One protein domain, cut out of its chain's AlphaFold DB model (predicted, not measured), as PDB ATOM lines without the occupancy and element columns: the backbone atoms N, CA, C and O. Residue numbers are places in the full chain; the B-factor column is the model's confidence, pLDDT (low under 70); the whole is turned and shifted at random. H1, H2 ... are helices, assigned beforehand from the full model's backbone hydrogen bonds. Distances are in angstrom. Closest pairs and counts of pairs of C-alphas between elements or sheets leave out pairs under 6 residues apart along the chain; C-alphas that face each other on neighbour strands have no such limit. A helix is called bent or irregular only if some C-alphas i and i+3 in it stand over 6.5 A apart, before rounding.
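AT A GLANCE: This is residues 2 to 131 of the 425 residues of the protein "Membrane protein, PF10101 family" of Leptospira interrogans serovar Pyrogenes str. L0374 (UniProt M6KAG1). Picture the longest helix, H4, in a lengthwise bundle with H2, H3 and H5, while H1 lies alongside H2 and makes a fifth rod. The short helices H6 and H7, with the loop between them, gather at the end of the bundle where H4 begins and H5 ends. The bundle is up and down, each helix running against the one before it in the chain. The printed part has 130 residues with seven named helices, H1 to H7 in order, and no named strand, and the class is all helix. It is compact, with a radius of gyration of the C-alphas of 15.5 A, yet elongated, spanning 49 by 29 by 20 A.

IN THESE COORDINATES: Find C-alpha 64 at (-45.385, -3.189, -30.036); from there H4, residues 64 to 88, runs 35.0 A to C-alpha 88 at (-44.480, 19.427, -3.303). It has a kink of 59 degrees near residue 82 and is irregular, with C-alphas 84 and 87 7.7 A apart. H3 is residues 40 to 58, 26.5 A long, and H5 is residues 92 to 111, 27.6 A long. H2, residues 16 to 33, measures 26.1 A and is only just irregular, with C-alphas 27 and 30 6.9 A apart. H1 is residues 2 to 13, 16.2 A long. H6 is residues 113 to 116, and H7, residues 128 to 131, ends at C-alpha 131, (-42.842, -9.485, -31.775).

HOW THE PARTS SIT: Start at H4, which touches H3 in a helical hairpin, opposite ways at a shallow tilt of 13 degrees; the closest C-alphas, of Leu 47 and Asn 74, are 7.1 A apart. With residues 65 to 73 alone, H4 touches H2, closest at the C-alphas of Ile 20 and Ser 66, 5.9 A. H3 touches H5, the same way at a shallow tilt of 8 degrees, closest at the C-alphas of Phe 55 and Gly 108, 6.1 A. H4 and H5 are near each other. H1 and H2 form another helical hairpin, closest at the C-alphas of Ala 10 and Tyr 19, 5.2 A. H7 is close to but not clearly touching H4, and H5 and H6 meet only through their link. Every O i to N i+4 pair is within hydrogen-bond range in H1, H3 and H5, against 12 of 14 in H2 and 18 of 21 in H4; H6 and H7 are too short for such a pair.

THE WHOLE: The C-alphas farthest apart, of Gln 88 and Lys 119, are 48.8 A apart. The printed part has no cut, and the H6 to H7 link, 11 residues, is long. The model's pLDDT is under 70 at residues 2 to 7, 9 to 11 and 111 to 123.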
ATOM      1  N   LEU A   2     -55.189  17.992 -33.087       58.34
ATOM      2  CA  LEU A   2     -54.443  17.487 -34.260       58.34
ATOM      3  C   LEU A   2     -53.814  16.097 -34.062       58.34
ATOM      4  O   LEU A   2     -53.863  15.267 -34.961       58.34
ATOM      5  N   SER A   3     -53.280  15.818 -32.873       60.72
ATOM      6  CA  SER A   3     -52.631  14.537 -32.586       60.72
ATOM      7  C   SER A   3     -53.603  13.364 -32.375       60.72
ATOM      8  O   SER A   3     -53.283  12.213 -32.669       60.72
ATOM      9  N   ILE A   4     -54.825  13.655 -31.915       65.75
ATOM     10  CA  ILE A   4     -55.925  12.683 -31.816       65.75
ATOM     11  C   ILE A   4     -56.444  12.369 -33.223       65.75
ATOM     12  O   ILE A   4     -56.669  11.206 -33.551       65.75
ATOM     13  N   PHE A   5     -56.567  13.394 -34.071       66.50
ATOM     14  CA  PHE A   5     -56.948  13.234 -35.471       66.50
ATOM     15  C   PHE A   5     -55.919  12.401 -36.248       66.50
ATOM     16  O   PHE A   5     -56.293  11.438 -36.910       66.50
ATOM     17  N   SER A   6     -54.620  12.687 -36.103       61.72
ATOM     18  CA  SER A   6     -53.564  11.895 -36.744       61.72
ATOM     19  C   SER A   6     -53.450  10.476 -36.177       61.72
ATOM     20  O   SER A   6     -53.206   9.543 -36.939       61.72
ATOM     21  N   SER A   7     -53.720  10.273 -34.883       63.22
ATOM     22  CA  SER A   7     -53.824   8.933 -34.285       63.22
ATOM     23  C   SER A   7     -54.997   8.129 -34.860       63.22
ATOM     24  O   SER A   7     -54.845   6.945 -35.166       63.22
ATOM     25  N   GLY A   8     -56.155   8.768 -35.056       70.25
ATOM     26  CA  GLY A   8     -57.319   8.160 -35.707       70.25
ATOM     27  C   GLY A   8     -57.064   7.833 -37.181       70.25
ATOM     28  O   GLY A   8     -57.406   6.747 -37.647       70.25
ATOM     29  N   LEU A   9     -56.383   8.732 -37.895       65.44
ATOM     30  CA  LEU A   9     -55.987   8.543 -39.290       65.44
ATOM     31  C   LEU A   9     -54.963   7.403 -39.438       65.44
ATOM     32  O   LEU A   9     -55.089   6.568 -40.329       65.44
ATOM     33  N   ALA A  10     -53.999   7.298 -38.519       64.19
ATOM     34  CA  ALA A  10     -53.033   6.203 -38.487       64.19
ATOM     35  C   ALA A  10     -53.691   4.844 -38.193       64.19
ATOM     36  O   ALA A  10     -53.317   3.838 -38.800       64.19
ATOM     37  N   TYR A  11     -54.695   4.813 -37.309       66.94
ATOM     38  CA  TYR A  11     -55.523   3.626 -37.081       66.94
ATOM     39  C   TYR A  11     -56.287   3.217 -38.349       66.94
ATOM     40  O   TYR A  11     -56.334   2.031 -38.678       66.94
ATOM     41  N   TRP A  12     -56.831   4.185 -39.093       70.69
ATOM     42  CA  TRP A  12     -57.547   3.925 -40.344       70.69
ATOM     43  C   TRP A  12     -56.626   3.389 -41.451       70.69
ATOM     44  O   TRP A  12     -56.953   2.397 -42.099       70.69
ATOM     45  N   ILE A  13     -55.433   3.973 -41.596       71.62
ATOM     46  CA  ILE A  13     -54.411   3.571 -42.580       71.62
ATOM     47  C   ILE A  13     -53.666   2.289 -42.153       71.62
ATOM     48  O   ILE A  13     -52.969   1.670 -42.957       71.62
ATOM     49  N   ARG A  14     -53.821   1.856 -40.893       72.44
ATOM     50  CA  ARG A  14     -53.133   0.704 -40.285       72.44
ATOM     51  C   ARG A  14     -51.611   0.762 -40.460       72.44
ATOM     52  O   ARG A  14     -50.993  -0.217 -40.865       72.44
ATOM     53  N   LYS A  15     -50.983   1.899 -40.150       82.12
ATOM     54  CA  LYS A  15     -49.515   2.042 -40.181       82.12
ATOM     55  C   LYS A  15     -48.996   2.554 -38.844       82.12
ATOM     56  O   LYS A  15     -49.257   3.696 -38.472       82.12
ATOM     57  N   GLU A  16     -48.203   1.727 -38.161       83.25
ATOM     58  CA  GLU A  16     -47.645   2.046 -36.838       83.25
ATOM     59  C   GLU A  16     -46.744   3.289 -36.873       83.25
ATOM     60  O   GLU A  16     -46.801   4.113 -35.969       83.25
ATOM     61  N   ILE A  17     -45.970   3.487 -37.945       84.25
ATOM     62  CA  ILE A  17     -45.088   4.656 -38.111       84.25
ATOM     63  C   ILE A  17     -45.849   5.985 -38.026       84.25
ATOM     64  O   ILE A  17     -45.415   6.892 -37.318       84.25
ATOM     65  N   LEU A  18     -47.003   6.098 -38.693       84.25
ATOM     66  CA  LEU A  18     -47.815   7.319 -38.645       84.25
ATOM     67  C   LEU A  18     -48.330   7.576 -37.227       84.25
ATOM     68  O   LEU A  18     -48.358   8.715 -36.761       84.25
ATOM     69  N   TYR A  19     -48.685   6.500 -36.523       84.94
ATOM     70  CA  TYR A  19     -49.125   6.574 -35.140       84.94
ATOM     71  C   TYR A  19     -47.991   7.001 -34.198       84.94
ATOM     72  O   TYR A  19     -48.221   7.803 -33.300       84.94
ATOM     73  N   ILE A  20     -46.752   6.550 -34.424       85.81
ATOM     74  CA  ILE A  20     -45.591   6.994 -33.638       85.81
ATOM     75  C   ILE A  20     -45.343   8.495 -33.812       85.81
ATOM     76  O   ILE A  20     -45.152   9.188 -32.817       85.81
ATOM     77  N   PHE A  21     -45.408   9.033 -35.035       86.44
ATOM     78  CA  PHE A  21     -45.272  10.481 -35.242       86.44
ATOM     79  C   PHE A  21     -46.371  11.277 -34.520       86.44
ATOM     80  O   PHE A  21     -46.089  12.295 -33.884       86.44
ATOM     81  N   ALA A  22     -47.611  10.781 -34.545       86.56
ATOM     82  CA  ALA A  22     -48.716  11.362 -33.785       86.56
ATOM     83  C   ALA A  22     -48.491  11.289 -32.261       86.56
ATOM     84  O   ALA A  22     -48.790  12.245 -31.534       86.56
ATOM     85  N   LEU A  23     -47.944  10.172 -31.774       87.25
ATOM     86  CA  LEU A  23     -47.596   9.970 -30.371       87.25
ATOM     87  C   LEU A  23     -46.485  10.911 -29.916       87.25
ATOM     88  O   LEU A  23     -46.627  11.496 -28.849       87.25
ATOM     89  N   ILE A  24     -45.426  11.100 -30.709       89.00
ATOM     90  CA  ILE A  24     -44.330  12.033 -30.395       89.00
ATOM     91  C   ILE A  24     -44.894  13.433 -30.145       89.00
ATOM     92  O   ILE A  24     -44.639  14.023 -29.096       89.00
ATOM     93  N   GLY A  25     -45.722  13.934 -31.067       86.81
ATOM     94  CA  GLY A  25     -46.366  15.238 -30.904       86.81
ATOM     95  C   GLY A  25     -47.284  15.297 -29.679       86.81
ATOM     96  O   GLY A  25     -47.308  16.303 -28.976       86.81
ATOM     97  N   SER A  26     -48.006  14.211 -29.385       88.69
ATOM     98  CA  SER A  26     -48.864  14.129 -28.196       88.69
ATOM     99  C   SER A  26     -48.054  14.174 -26.901       88.69
ATOM    100  O   SER A  26     -48.333  14.983 -26.027       88.69
ATOM    101  N   ILE A  27     -47.016  13.347 -26.786       90.62
ATOM    102  CA  ILE A  27     -46.165  13.230 -25.595       90.62
ATOM    103  C   ILE A  27     -45.414  14.534 -25.309       90.62
ATOM    104  O   ILE A  27     -45.262  14.906 -24.149       90.62
ATOM    105  N   LEU A  28     -44.955  15.240 -26.348       89.44
ATOM    106  CA  LEU A  28     -44.231  16.503 -26.192       89.44
ATOM    107  C   LEU A  28     -45.152  17.696 -25.903       89.44
ATOM    108  O   LEU A  28     -44.691  18.694 -25.355       89.44
ATOM    109  N   SER A  29     -46.445  17.613 -26.227       88.44
ATOM    110  CA  SER A  29     -47.368  18.744 -26.079       88.44
ATOM    111  C   SER A  29     -47.449  19.306 -24.647       88.44
ATOM    112  O   SER A  29     -47.359  20.526 -24.521       88.44
ATOM    113  N   PRO A  30     -47.571  18.502 -23.571       85.81
ATOM    114  CA  PRO A  30     -47.570  19.026 -22.203       85.81
ATOM    115  C   PRO A  30     -46.244  19.690 -21.829       85.81
ATOM    116  O   PRO A  30     -46.235  20.683 -21.110       85.81
ATOM    117  N   VAL A  31     -45.126  19.153 -22.326       86.88
ATOM    118  CA  VAL A  31     -43.782  19.672 -22.039       86.88
ATOM    119  C   VAL A  31     -43.583  21.036 -22.695       86.88
ATOM    120  O   VAL A  31     -43.084  21.951 -22.053       86.88
ATOM    121  N   LEU A  32     -44.023  21.191 -23.947       87.06
ATOM    122  CA  LEU A  32     -43.891  22.435 -24.713       87.06
ATOM    123  C   LEU A  32     -44.795  23.564 -24.204       87.06
ATOM    124  O   LEU A  32     -44.452  24.730 -24.356       87.06
ATOM    125  N   ILE A  33     -45.950  23.227 -23.624       87.19
ATOM    126  CA  ILE A  33     -46.915  24.205 -23.090       87.19
ATOM    127  C   ILE A  33     -46.616  24.539 -21.614       87.19
ATOM    128  O   ILE A  33     -47.209  25.458 -21.048       87.19
ATOM    129  N   SER A  34     -45.695  23.807 -20.981       84.50
ATOM    130  CA  SER A  34     -45.354  23.974 -19.570       84.50
ATOM    131  C   SER A  34     -44.862  25.392 -19.269       84.50
ATOM    132  O   SER A  34     -43.876  25.851 -19.838       84.50
ATOM    133  N   GLN A  35     -45.521  26.056 -18.319       83.44
ATOM    134  CA  GLN A  35     -45.144  27.385 -17.816       83.44
ATOM    135  C   GLN A  35     -44.150  27.309 -16.641       83.44
ATOM    136  O   GLN A  35     -43.892  28.301 -15.971       83.44
ATOM    137  N   GLY A  36     -43.615  26.117 -16.344       78.88
ATOM    138  CA  GLY A  36     -42.752  25.870 -15.182       78.88
ATOM    139  C   GLY A  36     -43.504  25.590 -13.875       78.88
ATOM    140  O   GLY A  36     -42.890  25.136 -12.913       78.88
ATOM    141  N   GLU A  37     -44.824  25.783 -13.845       84.19
ATOM    142  CA  GLU A  37     -45.674  25.423 -12.707       84.19
ATOM    143  C   GLU A  37     -45.855  23.901 -12.573       84.19
ATOM    144  O   GLU A  37     -45.918  23.158 -13.558       84.19
ATOM    145  N   ASN A  38     -45.990  23.420 -11.333       86.62
ATOM    146  CA  ASN A  38     -46.168  22.000 -11.035       86.62
ATOM    147  C   ASN A  38     -47.620  21.521 -11.261       86.62
ATOM    148  O   ASN A  38     -48.344  21.168 -10.330       86.62
ATOM    149  N   SER A  39     -48.033  21.449 -12.525       89.94
ATOM    150  CA  SER A  39     -49.358  20.970 -12.951       89.94
ATOM    151  C   SER A  39     -49.413  19.443 -13.117       89.94
ATOM    152  O   SER A  39     -49.834  18.916 -14.152       89.94
ATOM    153  N   TYR A  40     -48.979  18.702 -12.092       91.44
ATOM    154  CA  TYR A  40     -48.840  17.237 -12.140       91.44
ATOM    155  C   TYR A  40     -50.157  16.498 -12.412       91.44
ATOM    156  O   TYR A  40     -50.165  15.468 -13.086       91.44
ATOM    157  N   GLN A  41     -51.282  17.034 -11.930       93.75
ATOM    158  CA  GLN A  41     -52.602  16.435 -12.143       93.75
ATOM    159  C   GLN A  41     -52.972  16.392 -13.628       93.75
ATOM    160  O   GLN A  41     -53.429  15.365 -14.130       93.75
ATOM    161  N   PHE A  42     -52.711  17.493 -14.335       92.75
ATOM    162  CA  PHE A  42     -52.922  17.581 -15.773       92.75
ATOM    163  C   PHE A  42     -51.966  16.654 -16.527       92.75
ATOM    164  O   PHE A  42     -52.416  15.873 -17.363       92.75
ATOM    165  N   LEU A  43     -50.666  16.690 -16.200       93.00
ATOM    166  CA  LEU A  43     -49.651  15.864 -16.859       93.00
ATOM    167  C   LEU A  43     -50.000  14.372 -16.780       93.00
ATOM    168  O   LEU A  43     -50.071  13.693 -17.803       93.00
ATOM    169  N   PHE A  44     -50.254  13.859 -15.577       95.38
ATOM    170  CA  PHE A  44     -50.535  12.438 -15.393       95.38
ATOM    171  C   PHE A  44     -51.913  12.039 -15.913       95.38
ATOM    172  O   PHE A  44     -52.031  10.977 -16.519       95.38
ATOM    173  N   GLY A  45     -52.934  12.891 -15.775       94.12
ATOM    174  CA  GLY A  45     -54.238  12.653 -16.399       94.12
ATOM    175  C   GLY A  45     -54.135  12.544 -17.924       94.12
ATOM    176  O   GLY A  45     -54.689  11.624 -18.529       94.12
ATOM    177  N   TYR A  46     -53.347  13.427 -18.539       93.00
ATOM    178  CA  TYR A  46     -53.077  13.412 -19.972       93.00
ATOM    179  C   TYR A  46     -52.322  12.149 -20.410       93.00
ATOM    180  O   TYR A  46     -52.705  11.502 -21.388       93.00
ATOM    181  N   LEU A  47     -51.285  11.742 -19.674       94.56
ATOM    182  CA  LEU A  47     -50.543  10.518 -19.984       94.56
ATOM    183  C   LEU A  47     -51.411   9.265 -19.808       94.56
ATOM    184  O   LEU A  47     -51.392   8.395 -20.678       94.56
ATOM    185  N   VAL A  48     -52.228   9.163 -18.749       95.12
ATOM    186  CA  VAL A  48     -53.200   8.058 -18.605       95.12
ATOM    187  C   VAL A  48     -54.135   8.011 -19.813       95.12
ATOM    188  O   VAL A  48     -54.360   6.933 -20.362       95.12
ATOM    189  N   PHE A  49     -54.638   9.157 -20.272       93.38
ATOM    190  CA  PHE A  49     -55.494   9.218 -21.455       93.38
ATOM    191  C   PHE A  49     -54.800   8.657 -22.708       93.38
ATOM    192  O   PHE A  49     -55.391   7.840 -23.419       93.38
ATOM    193  N   LEU A  50     -53.531   9.010 -22.949       92.12
ATOM    194  CA  LEU A  50     -52.751   8.433 -24.051       92.12
ATOM    195  C   LEU A  50     -52.563   6.916 -23.904       92.12
ATOM    196  O   LEU A  50     -52.705   6.182 -24.884       92.12
ATOM    197  N   ASN A  51     -52.307   6.433 -22.686       93.12
ATOM    198  CA  ASN A  51     -52.189   5.001 -22.401       93.12
ATOM    199  C   ASN A  51     -53.504   4.253 -22.670       93.12
ATOM    200  O   ASN A  51     -53.487   3.176 -23.269       93.12
ATOM    201  N   ILE A  52     -54.651   4.829 -22.296       92.25
ATOM    202  CA  ILE A  52     -55.978   4.267 -22.592       92.25
ATOM    203  C   ILE A  52     -56.217   4.226 -24.105       92.25
ATOM    204  O   ILE A  52     -56.681   3.210 -24.623       92.25
ATOM    205  N   LEU A  53     -55.874   5.292 -24.831       88.94
ATOM    206  CA  LEU A  53     -56.039   5.342 -26.284       88.94
ATOM    207  C   LEU A  53     -55.222   4.240 -26.976       88.94
ATOM    208  O   LEU A  53     -55.762   3.490 -27.794       88.94
ATOM    209  N   LEU A  54     -53.947   4.094 -26.603       87.19
ATOM    210  CA  LEU A  54     -53.099   3.020 -27.115       87.19
ATOM    211  C   LEU A  54     -53.651   1.641 -26.743       87.19
ATOM    212  O   LEU A  54     -53.657   0.738 -27.581       87.19
ATOM    213  N   PHE A  55     -54.135   1.463 -25.514       87.81
ATOM    214  CA  PHE A  55     -54.749   0.214 -25.074       87.81
ATOM    215  C   PHE A  55     -55.954  -0.162 -25.945       87.81
ATOM    216  O   PHE A  55     -56.046  -1.304 -26.396       87.81
ATOM    217  N   LEU A  56     -56.842   0.792 -26.240       85.88
ATOM    218  CA  LEU A  56     -58.014   0.578 -27.093       85.88
ATOM    219  C   LEU A  56     -57.627   0.193 -28.528       85.88
ATOM    220  O   LEU A  56     -58.210  -0.741 -29.081       85.88
ATOM    221  N   ILE A  57     -56.616   0.853 -29.101       80.69
ATOM    222  CA  ILE A  57     -56.068   0.526 -30.428       80.69
ATOM    223  C   ILE A  57     -55.433  -0.873 -30.424       80.69
ATOM    224  O   ILE A  57     -55.688  -1.692 -31.313       80.69
ATOM    225  N   SER A  58     -54.679  -1.186 -29.368       78.75
ATOM    226  CA  SER A  58     -53.954  -2.451 -29.200       78.75
ATOM    227  C   SER A  58     -54.865  -3.678 -29.110       78.75
ATOM    228  O   SER A  58     -54.396  -4.799 -29.295       78.75
ATOM    229  N   ARG A  59     -56.175  -3.499 -28.870       76.94
ATOM    230  CA  ARG A  59     -57.157  -4.602 -28.904       76.94
ATOM    231  C   ARG A  59     -57.296  -5.212 -30.297       76.94
ATOM    232  O   ARG A  59     -57.693  -6.367 -30.411       76.94
ATOM    233  N   LYS A  60     -57.029  -4.425 -31.342       74.56
ATOM    234  CA  LYS A  60     -57.224  -4.820 -32.743       74.56
ATOM    235  C   LYS A  60     -55.921  -4.916 -33.527       74.56
ATOM    236  O   LYS A  60     -55.891  -5.631 -34.524       74.56
ATOM    237  N   ILE A  61     -54.867  -4.208 -33.109       74.88
ATOM    238  CA  ILE A  61     -53.609  -4.137 -33.859       74.88
ATOM    239  C   ILE A  61     -52.403  -4.268 -32.908       74.88
ATOM    240  O   ILE A  61     -52.293  -3.484 -31.966       74.88
ATOM    241  N   PRO A  62     -51.479  -5.229 -33.116       73.88
ATOM    242  CA  PRO A  62     -50.375  -5.507 -32.193       73.88
ATOM    243  C   PRO A  62     -49.173  -4.578 -32.425       73.88
ATOM    244  O   PRO A  62     -48.078  -5.022 -32.768       73.88
ATOM    245  N   TRP A  63     -49.359  -3.276 -32.233       80.88
ATOM    246  CA  TRP A  63     -48.287  -2.288 -32.366       80.88
ATOM    247  C   TRP A  63     -47.393  -2.273 -31.122       80.88
ATOM    248  O   TRP A  63     -47.701  -1.651 -30.101       80.88
ATOM    249  N   ILE A  64     -46.299  -3.036 -31.171       83.44
ATOM    250  CA  ILE A  64     -45.385  -3.189 -30.036       83.44
ATOM    251  C   ILE A  64     -44.425  -2.006 -29.893       83.44
ATOM    252  O   ILE A  64     -44.130  -1.608 -28.768       83.44
ATOM    253  N   VAL A  65     -43.979  -1.403 -30.997       87.44
ATOM    254  CA  VAL A  65     -42.987  -0.317 -30.973       87.44
ATOM    255  C   VAL A  65     -43.610   0.948 -30.398       87.44
ATOM    256  O   VAL A  65     -43.007   1.605 -29.554       87.44
ATOM    257  N   SER A  66     -44.861   1.234 -30.756       88.50
ATOM    258  CA  SER A  66     -45.627   2.315 -30.126       88.50
ATOM    259  C   SER A  66     -45.810   2.113 -28.615       88.50
ATOM    260  O   SER A  66     -45.762   3.080 -27.856       88.50
ATOM    261  N   SER A  67     -45.940   0.858 -28.162       90.56
ATOM    262  CA  SER A  67     -46.000   0.530 -26.731       90.56
ATOM    263  C   SER A  67     -44.675   0.829 -26.034       90.56
ATOM    264  O   SER A  67     -44.684   1.448 -24.974       90.56
ATOM    265  N   PHE A  68     -43.540   0.448 -26.632       92.00
ATOM    266  CA  PHE A  68     -42.217   0.805 -26.112       92.00
ATOM    267  C   PHE A  68     -42.022   2.313 -26.032       92.00
ATOM    268  O   PHE A  68     -41.567   2.816 -25.009       92.00
ATOM    269  N   PHE A  69     -42.396   3.030 -27.091       92.50
ATOM    270  CA  PHE A  69     -42.251   4.477 -27.137       92.50
ATOM    271  C   PHE A  69     -43.035   5.152 -26.008       92.50
ATOM    272  O   PHE A  69     -42.490   5.983 -25.283       92.50
ATOM    273  N   LEU A  70     -44.291   4.739 -25.805       93.88
ATOM    274  CA  LEU A  70     -45.125   5.290 -24.742       93.88
ATOM    275  C   LEU A  70     -44.628   4.889 -23.344       93.88
ATOM    276  O   LEU A  70     -44.646   5.718 -22.442       93.88
ATOM    277  N   LEU A  71     -44.127   3.662 -23.159       95.25
ATOM    278  CA  LEU A  71     -43.519   3.228 -21.897       95.25
ATOM    279  C   LEU A  71     -42.292   4.081 -21.535       95.25
ATOM    280  O   LEU A  71     -42.202   4.567 -20.409       95.25
ATOM    281  N   ILE A  72     -41.378   4.289 -22.488       95.69
ATOM    282  CA  ILE A  72     -40.175   5.113 -22.296       95.69
ATOM    283  C   ILE A  72     -40.570   6.553 -21.975       95.69
ATOM    284  O   ILE A  72     -40.033   7.140 -21.040       95.69
ATOM    285  N   ALA A  73     -41.537   7.108 -22.709       94.81
ATOM    286  CA  ALA A  73     -42.042   8.452 -22.463       94.81
ATOM    287  C   ALA A  73     -42.663   8.596 -21.068       94.81
ATOM    288  O   ALA A  73     -42.322   9.531 -20.348       94.81
ATOM    289  N   ASN A  74     -43.526   7.659 -20.662       96.38
ATOM    290  CA  ASN A  74     -44.130   7.644 -19.331       96.38
ATOM    291  C   ASN A  74     -43.056   7.612 -18.236       96.38
ATOM    292  O   ASN A  74     -43.120   8.405 -17.301       96.38
ATOM    293  N   PHE A  75     -42.063   6.730 -18.374       96.31
ATOM    294  CA  PHE A  75     -40.977   6.594 -17.406       96.31
ATOM    295  C   PHE A  75     -40.108   7.855 -17.333       96.31
ATOM    296  O   PHE A  75     -39.864   8.373 -16.246       96.31
ATOM    297  N   ALA A  76     -39.678   8.382 -18.484       95.62
ATOM    298  CA  ALA A  76     -38.836   9.570 -18.549       95.62
ATOM    299  C   ALA A  76     -39.557  10.805 -17.993       95.62
ATOM    300  O   ALA A  76     -39.010  11.494 -17.136       95.62
ATOM    301  N   LEU A  77     -40.793  11.066 -18.434       94.75
ATOM    302  CA  LEU A  77     -41.573  12.217 -17.969       94.75
ATOM    303  C   LEU A  77     -41.881  12.131 -16.477       94.75
ATOM    304  O   LEU A  77     -41.765  13.138 -15.781       94.75
ATOM    305  N   TYR A  78     -42.217  10.939 -15.976       95.94
ATOM    306  CA  TYR A  78     -42.389  10.727 -14.544       95.94
ATOM    307  C   TYR A  78     -41.100  11.036 -13.781       95.94
ATOM    308  O   TYR A  78     -41.138  11.783 -12.810       95.94
ATOM    309  N   HIS A  79     -39.955  10.512 -14.227       94.88
ATOM    310  CA  HIS A  79     -38.683  10.708 -13.534       94.88
ATOM    311  C   HIS A  79     -38.241  12.180 -13.538       94.88
ATOM    312  O   HIS A  79     -37.884  12.716 -12.491       94.88
ATOM    313  N   PHE A  80     -38.337  12.866 -14.683       93.38
ATOM    314  CA  PHE A  80     -38.029  14.296 -14.780       93.38
ATOM    315  C   PHE A  80     -38.921  15.153 -13.884       93.38
ATOM    316  O   PHE A  80     -38.441  16.106 -13.268       93.38
ATOM    317  N   TRP A  81     -40.208  14.814 -13.802       94.50
ATOM    318  CA  TRP A  81     -41.125  15.468 -12.880       94.50
ATOM    319  C   TRP A  81     -40.759  15.172 -11.418       94.50
ATOM    320  O   TRP A  81     -40.671  16.095 -10.606       94.50
ATOM    321  N   ALA A  82     -40.489  13.906 -11.093       94.38
ATOM    322  CA  ALA A  82     -40.252  13.449  -9.731       94.38
ATOM    323  C   ALA A  82     -39.035  14.136  -9.098       94.38
ATOM    324  O   ALA A  82     -39.144  14.610  -7.975       94.38
ATOM    325  N   ILE A  83     -37.926  14.292  -9.831       91.62
ATOM    326  CA  ILE A  83     -36.682  14.903  -9.314       91.62
ATOM    327  C   ILE A  83     -36.916  16.267  -8.648       91.62
ATOM    328  O   ILE A  83     -36.243  16.600  -7.677       91.62
ATOM    329  N   LYS A  84     -37.834  17.081  -9.180       89.62
ATOM    330  CA  LYS A  84     -38.057  18.453  -8.695       89.62
ATOM    331  C   LYS A  84     -39.311  18.596  -7.845       89.62
ATOM    332  O   LYS A  84     -39.326  19.391  -6.911       89.62
ATOM    333  N   ASN A  85     -40.362  17.852  -8.182       91.19
ATOM    334  CA  ASN A  85     -41.715  18.202  -7.759       91.19
ATOM    335  C   ASN A  85     -42.368  17.164  -6.845       91.19
ATOM    336  O   ASN A  85     -43.445  17.437  -6.313       91.19
ATOM    337  N   ILE A  86     -41.751  15.997  -6.639       91.06
ATOM    338  CA  ILE A  86     -42.345  14.901  -5.861       91.06
ATOM    339  C   ILE A  86     -42.743  15.338  -4.440       91.06
ATOM    340  O   ILE A  86     -43.865  15.071  -4.017       91.06
ATOM    341  N   ASN A  87     -41.897  16.137  -3.778       88.75
ATOM    342  CA  ASN A  87     -42.082  16.599  -2.393       88.75
ATOM    343  C   ASN A  87     -43.157  17.660  -2.216       88.75
ATOM    344  O   ASN A  87     -43.651  17.880  -1.115       88.75
ATOM    345  N   GLN A  88     -43.512  18.335  -3.303       88.06
ATOM    346  CA  GLN A  88     -44.480  19.427  -3.303       88.06
ATOM    347  C   GLN A  88     -45.843  18.974  -3.841       88.06
ATOM    348  O   GLN A  88     -46.759  19.783  -3.980       88.06
ATOM    349  N   SER A  89     -45.981  17.690  -4.185       89.69
ATOM    350  CA  SER A  89     -47.142  17.146  -4.887       89.69
ATOM    351  C   SER A  89     -47.945  16.183  -4.021       89.69
ATOM    352  O   SER A  89     -47.433  15.551  -3.104       89.69
ATOM    353  N   GLY A  90     -49.228  16.024  -4.347       90.12
ATOM    354  CA  GLY A  90     -50.070  15.012  -3.717       90.12
ATOM    355  C   GLY A  90     -49.717  13.597  -4.186       90.12
ATOM    356  O   GLY A  90     -49.431  13.374  -5.359       90.12
ATOM    357  N   PHE A  91     -49.823  12.625  -3.282       92.88
ATOM    358  CA  PHE A  91     -49.502  11.213  -3.530       92.88
ATOM    359  C   PHE A  91     -50.438  10.509  -4.526       92.88
ATOM    360  O   PHE A  91     -50.006   9.704  -5.349       92.88
ATOM    361  N   ILE A  92     -51.742  10.794  -4.442       94.69
ATOM    362  CA  ILE A  92     -52.794   9.962  -5.048       94.69
ATOM    363  C   ILE A  92     -52.676   9.905  -6.573       94.69
ATOM    364  O   ILE A  92     -52.805   8.829  -7.157       94.69
ATOM    365  N   VAL A  93     -52.441  11.043  -7.230       95.69
ATOM    366  CA  VAL A  93     -52.464  11.120  -8.699       95.69
ATOM    367  C   VAL A  93     -51.246  10.439  -9.339       95.69
ATOM    368  O   VAL A  93     -51.462   9.556 -10.171       95.69
ATOM    369  N   PRO A  94     -49.993  10.750  -8.949       95.44
ATOM    370  CA  PRO A  94     -48.815  10.046  -9.462       95.44
ATOM    371  C   PRO A  94     -48.865   8.542  -9.164       95.44
ATOM    372  O   PRO A  94     -48.616   7.721 -10.047       95.44
ATOM    373  N   PHE A  95     -49.280   8.160  -7.950       95.69
ATOM    374  CA  PHE A  95     -49.400   6.752  -7.577       95.69
ATOM    375  C   PHE A  95     -50.462   6.015  -8.409       95.69
ATOM    376  O   PHE A  95     -50.227   4.901  -8.887       95.69
ATOM    377  N   SER A  96     -51.617   6.643  -8.648       96.38
ATOM    378  CA  SER A  96     -52.662   6.079  -9.511       96.38
ATOM    379  C   SER A  96     -52.181   5.939 -10.954       96.38
ATOM    380  O   SER A  96     -52.423   4.907 -11.576       96.38
ATOM    381  N   PHE A  97     -51.448   6.928 -11.474       97.12
ATOM    382  CA  PHE A  97     -50.848   6.871 -12.808       97.12
ATOM    383  C   PHE A  97     -49.923   5.661 -12.977       97.12
ATOM    384  O   PHE A  97     -50.059   4.938 -13.966       97.12
ATOM    385  N   ILE A  98     -49.041   5.393 -12.008       96.56
ATOM    386  CA  ILE A  98     -48.113   4.250 -12.045       96.56
ATOM    387  C   ILE A  98     -48.882   2.925 -12.128       96.56
ATOM    388  O   ILE A  98     -48.618   2.101 -13.006       96.56
ATOM    389  N   ASN A  99     -49.872   2.735 -11.250       95.50
ATOM    390  CA  ASN A  99     -50.653   1.498 -11.182       95.50
ATOM    391  C   ASN A  99     -51.537   1.301 -12.422       95.50
ATOM    392  O   ASN A  99     -51.546   0.219 -13.008       95.50
ATOM    393  N   ILE A 100     -52.253   2.344 -12.857       95.75
ATOM    394  CA  ILE A 100     -53.126   2.284 -14.039       95.75
ATOM    395  C   ILE A 100     -52.301   1.991 -15.293       95.75
ATOM    396  O   ILE A 100     -52.672   1.118 -16.074       95.75
ATOM    397  N   THR A 101     -51.168   2.671 -15.476       95.00
ATOM    398  CA  THR A 101     -50.297   2.475 -16.645       95.00
ATOM    399  C   THR A 101     -49.758   1.048 -16.696       95.00
ATOM    400  O   THR A 101     -49.868   0.387 -17.733       95.00
ATOM    401  N   TYR A 102     -49.257   0.533 -15.568       95.31
ATOM    402  CA  TYR A 102     -48.794  -0.849 -15.476       95.31
ATOM    403  C   TYR A 102     -49.905  -1.847 -15.821       95.31
ATOM    404  O   TYR A 102     -49.690  -2.735 -16.650       95.31
ATOM    405  N   LEU A 103     -51.100  -1.682 -15.237       93.44
ATOM    406  CA  LEU A 103     -52.238  -2.574 -15.466       93.44
ATOM    407  C   LEU A 103     -52.743  -2.519 -16.909       93.44
ATOM    408  O   LEU A 103     -53.025  -3.570 -17.479       93.44
ATOM    409  N   LEU A 104     -52.825  -1.335 -17.525       92.56
ATOM    410  CA  LEU A 104     -53.222  -1.191 -18.929       92.56
ATOM    411  C   LEU A 104     -52.260  -1.942 -19.851       92.56
ATOM    412  O   LEU A 104     -52.699  -2.700 -20.720       92.56
ATOM    413  N   PHE A 105     -50.951  -1.787 -19.638       91.12
ATOM    414  CA  PHE A 105     -49.950  -2.495 -20.426       91.12
ATOM    415  C   PHE A 105     -49.957  -4.001 -20.162       91.12
ATOM    416  O   PHE A 105     -50.016  -4.776 -21.116       91.12
ATOM    417  N   ALA A 106     -49.966  -4.434 -18.901       88.56
ATOM    418  CA  ALA A 106     -49.986  -5.851 -18.551       88.56
ATOM    419  C   ALA A 106     -51.252  -6.540 -19.085       88.56
ATOM    420  O   ALA A 106     -51.165  -7.518 -19.827       88.56
ATOM    421  N   TYR A 107     -52.436  -5.982 -18.815       86.19
ATOM    422  CA  TYR A 107     -53.709  -6.531 -19.285       86.19
ATOM    423  C   TYR A 107     -53.791  -6.549 -20.813       86.19
ATOM    424  O   TYR A 107     -54.199  -7.550 -21.407       86.19
ATOM    425  N   GLY A 108     -53.370  -5.462 -21.469       79.00
ATOM    426  CA  GLY A 108     -53.391  -5.364 -22.925       79.00
ATOM    427  C   GLY A 108     -52.552  -6.457 -23.588       79.00
ATOM    428  O   GLY A 108     -52.971  -7.075 -24.569       79.00
ATOM    429  N   LYS A 109     -51.385  -6.740 -23.007       76.69
ATOM    430  CA  LYS A 109     -50.434  -7.730 -23.511       76.69
ATOM    431  C   LYS A 109     -50.791  -9.170 -23.130       76.69
ATOM    432  O   LYS A 109     -50.496 -10.073 -23.905       76.69
ATOM    433  N   VAL A 110     -51.464  -9.402 -22.007       72.44
ATOM    434  CA  VAL A 110     -51.943 -10.733 -21.590       72.44
ATOM    435  C   VAL A 110     -53.148 -11.183 -22.418       72.44
ATOM    436  O   VAL A 110     -53.193 -12.322 -22.868       72.44
ATOM    437  N   PHE A 111     -54.128 -10.303 -22.647       68.81
ATOM    438  CA  PHE A 111     -55.424 -10.716 -23.202       68.81
ATOM    439  C   PHE A 111     -55.575 -10.550 -24.708       68.81
ATOM    440  O   PHE A 111     -56.315 -11.315 -25.331       68.81
ATOM    441  N   PHE A 112     -54.917  -9.554 -25.301       64.44
ATOM    442  CA  PHE A 112     -55.110  -9.245 -26.720       64.44
ATOM    443  C   PHE A 112     -53.943  -9.717 -27.589       64.44
ATOM    444  O   PHE A 112     -54.155 -10.101 -28.736       64.44
ATOM    445  N   PHE A 113     -52.726  -9.757 -27.049       62.62
ATOM    446  CA  PHE A 113     -51.521 -10.043 -27.832       62.62
ATOM    447  C   PHE A 113     -51.366 -11.504 -28.305       62.62
ATOM    448  O   PHE A 113     -50.994 -11.684 -29.466       62.62
ATOM    449  N   PRO A 114     -51.700 -12.548 -27.513       57.19
ATOM    450  CA  PRO A 114     -51.563 -13.942 -27.958       57.19
ATOM    451  C   PRO A 114     -52.397 -14.266 -29.207       57.19
ATOM    452  O   PRO A 114     -51.948 -14.982 -30.100       57.19
ATOM    453  N   LYS A 115     -53.587 -13.657 -29.327       57.06
ATOM    454  CA  LYS A 115     -54.463 -13.796 -30.504       57.06
ATOM    455  C   LYS A 115     -53.912 -13.098 -31.752       57.06
ATOM    456  O   LYS A 115     -54.239 -13.496 -32.863       57.06
ATOM    457  N   LEU A 116     -53.081 -12.069 -31.574       51.56
ATOM    458  CA  LEU A 116     -52.540 -11.227 -32.649       51.56
ATOM    459  C   LEU A 116     -51.140 -11.659 -33.123       51.56
ATOM    460  O   LEU A 116     -50.652 -11.129 -34.116       51.56
ATOM    461  N   LEU A 117     -50.505 -12.616 -32.433       54.53
ATOM    462  CA  LEU A 117     -49.269 -13.290 -32.855       54.53
ATOM    463  C   LEU A 117     -49.498 -14.336 -33.960       54.53
ATOM    464  O   LEU A 117     -48.522 -14.863 -34.497       54.53
ATOM    465  N   GLN A 118     -50.754 -14.606 -34.353       56.31
ATOM    466  CA  GLN A 118     -51.011 -15.154 -35.687       56.31
ATOM    467  C   GLN A 118     -50.289 -14.252 -36.679       56.31
ATOM    468  O   GLN A 118     -50.474 -13.041 -36.626       56.31
ATOM    469  N   LYS A 119     -49.428 -14.852 -37.505       52.59
ATOM    470  CA  LYS A 119     -48.489 -14.238 -38.452       52.59
ATOM    471  C   LYS A 119     -49.227 -13.324 -39.443       52.59
ATOM    472  O   LYS A 119     -49.418 -13.656 -40.604       52.59
ATOM    473  N   ASN A 120     -49.721 -12.194 -38.958       53.97
ATOM    474  CA  ASN A 120     -50.544 -11.279 -39.713       53.97
ATOM    475  C   ASN A 120     -49.596 -10.211 -40.237       53.97
ATOM    476  O   ASN A 120     -49.376  -9.164 -39.616       53.97
ATOM    477  N   GLU A 121     -48.987 -10.526 -41.378       55.56
ATOM    478  CA  GLU A 121     -48.130  -9.614 -42.142       55.56
ATOM    479  C   GLU A 121     -48.858  -8.284 -42.431       55.56
ATOM    480  O   GLU A 121     -48.236  -7.230 -42.525       55.56
ATOM    481  N   ASN A 122     -50.196  -8.299 -42.389       61.22
ATOM    482  CA  ASN A 122     -51.076  -7.147 -42.582       61.22
ATOM    483  C   ASN A 122     -51.353  -6.320 -41.307       61.22
ATOM    484  O   ASN A 122     -52.254  -5.478 -41.302       61.22
ATOM    485  N   SER A 123     -50.616  -6.534 -40.211       64.38
ATOM    486  CA  SER A 123     -50.756  -5.743 -38.971       64.38
ATOM    487  C   SER A 123     -50.231  -4.307 -39.098       64.38
ATOM    488  O   SER A 123     -50.554  -3.454 -38.269       64.38
ATOM    489  N   GLY A 124     -49.414  -4.029 -40.122       70.50
ATOM    490  CA  GLY A 124     -48.841  -2.703 -40.359       70.50
ATOM    491  C   GLY A 124     -47.906  -2.211 -39.250       70.50
ATOM    492  O   GLY A 124     -47.642  -1.009 -39.162       70.50
ATOM    493  N   GLY A 125     -47.443  -3.135 -38.400       75.31
ATOM    494  CA  GLY A 125     -46.388  -2.895 -37.422       75.31
ATOM    495  C   GLY A 125     -45.026  -2.735 -38.095       75.31
ATOM    496  O   GLY A 125     -44.830  -3.181 -39.224       75.31
ATOM    497  N   ILE A 126     -44.084  -2.101 -37.402       78.00
ATOM    498  CA  ILE A 126     -42.741  -1.821 -37.944       78.00
ATOM    499  C   ILE A 126     -41.907  -3.104 -38.030       78.00
ATOM    500  O   ILE A 126     -41.265  -3.361 -39.044       78.00
ATOM    501  N   PHE A 127     -41.957  -3.938 -36.985       80.81
ATOM    502  CA  PHE A 127     -41.186  -5.184 -36.890       80.81
ATOM    503  C   PHE A 127     -42.051  -6.381 -36.452       80.81
ATOM    504  O   PHE A 127     -41.762  -7.017 -35.435       80.81
ATOM    505  N   PRO A 128     -43.111  -6.739 -37.202       74.94
ATOM    506  CA  PRO A 128     -44.090  -7.740 -36.770       74.94
ATOM    507  C   PRO A 128     -43.482  -9.138 -36.567       74.94
ATOM    508  O   PRO A 128     -43.922  -9.880 -35.692       74.94
ATOM    509  N   GLN A 129     -42.430  -9.486 -37.316       76.12
ATOM    510  CA  GLN A 129     -41.723 -10.769 -37.190       76.12
ATOM    511  C   GLN A 129     -40.919 -10.897 -35.885       76.12
ATOM    512  O   GLN A 129     -40.672 -12.005 -35.419       76.12
ATOM    513  N   TRP A 130     -40.547  -9.775 -35.263       80.69
ATOM    514  CA  TRP A 130     -39.733  -9.720 -34.044       80.69
ATOM    515  C   TRP A 130     -40.582  -9.603 -32.771       80.69
ATOM    516  O   TRP A 130     -40.048  -9.549 -31.663       80.69
ATOM    517  N   ASN A 131     -41.914  -9.608 -32.901       79.00
ATOM    518  CA  ASN A 131     -42.842  -9.485 -31.775       79.00
ATOM    519  C   ASN A 131     -42.632 -10.561 -30.699       79.00
ATOM    520  O   ASN A 131     -42.874 -10.291 -29.525       79.00
TER     521      ASN A 131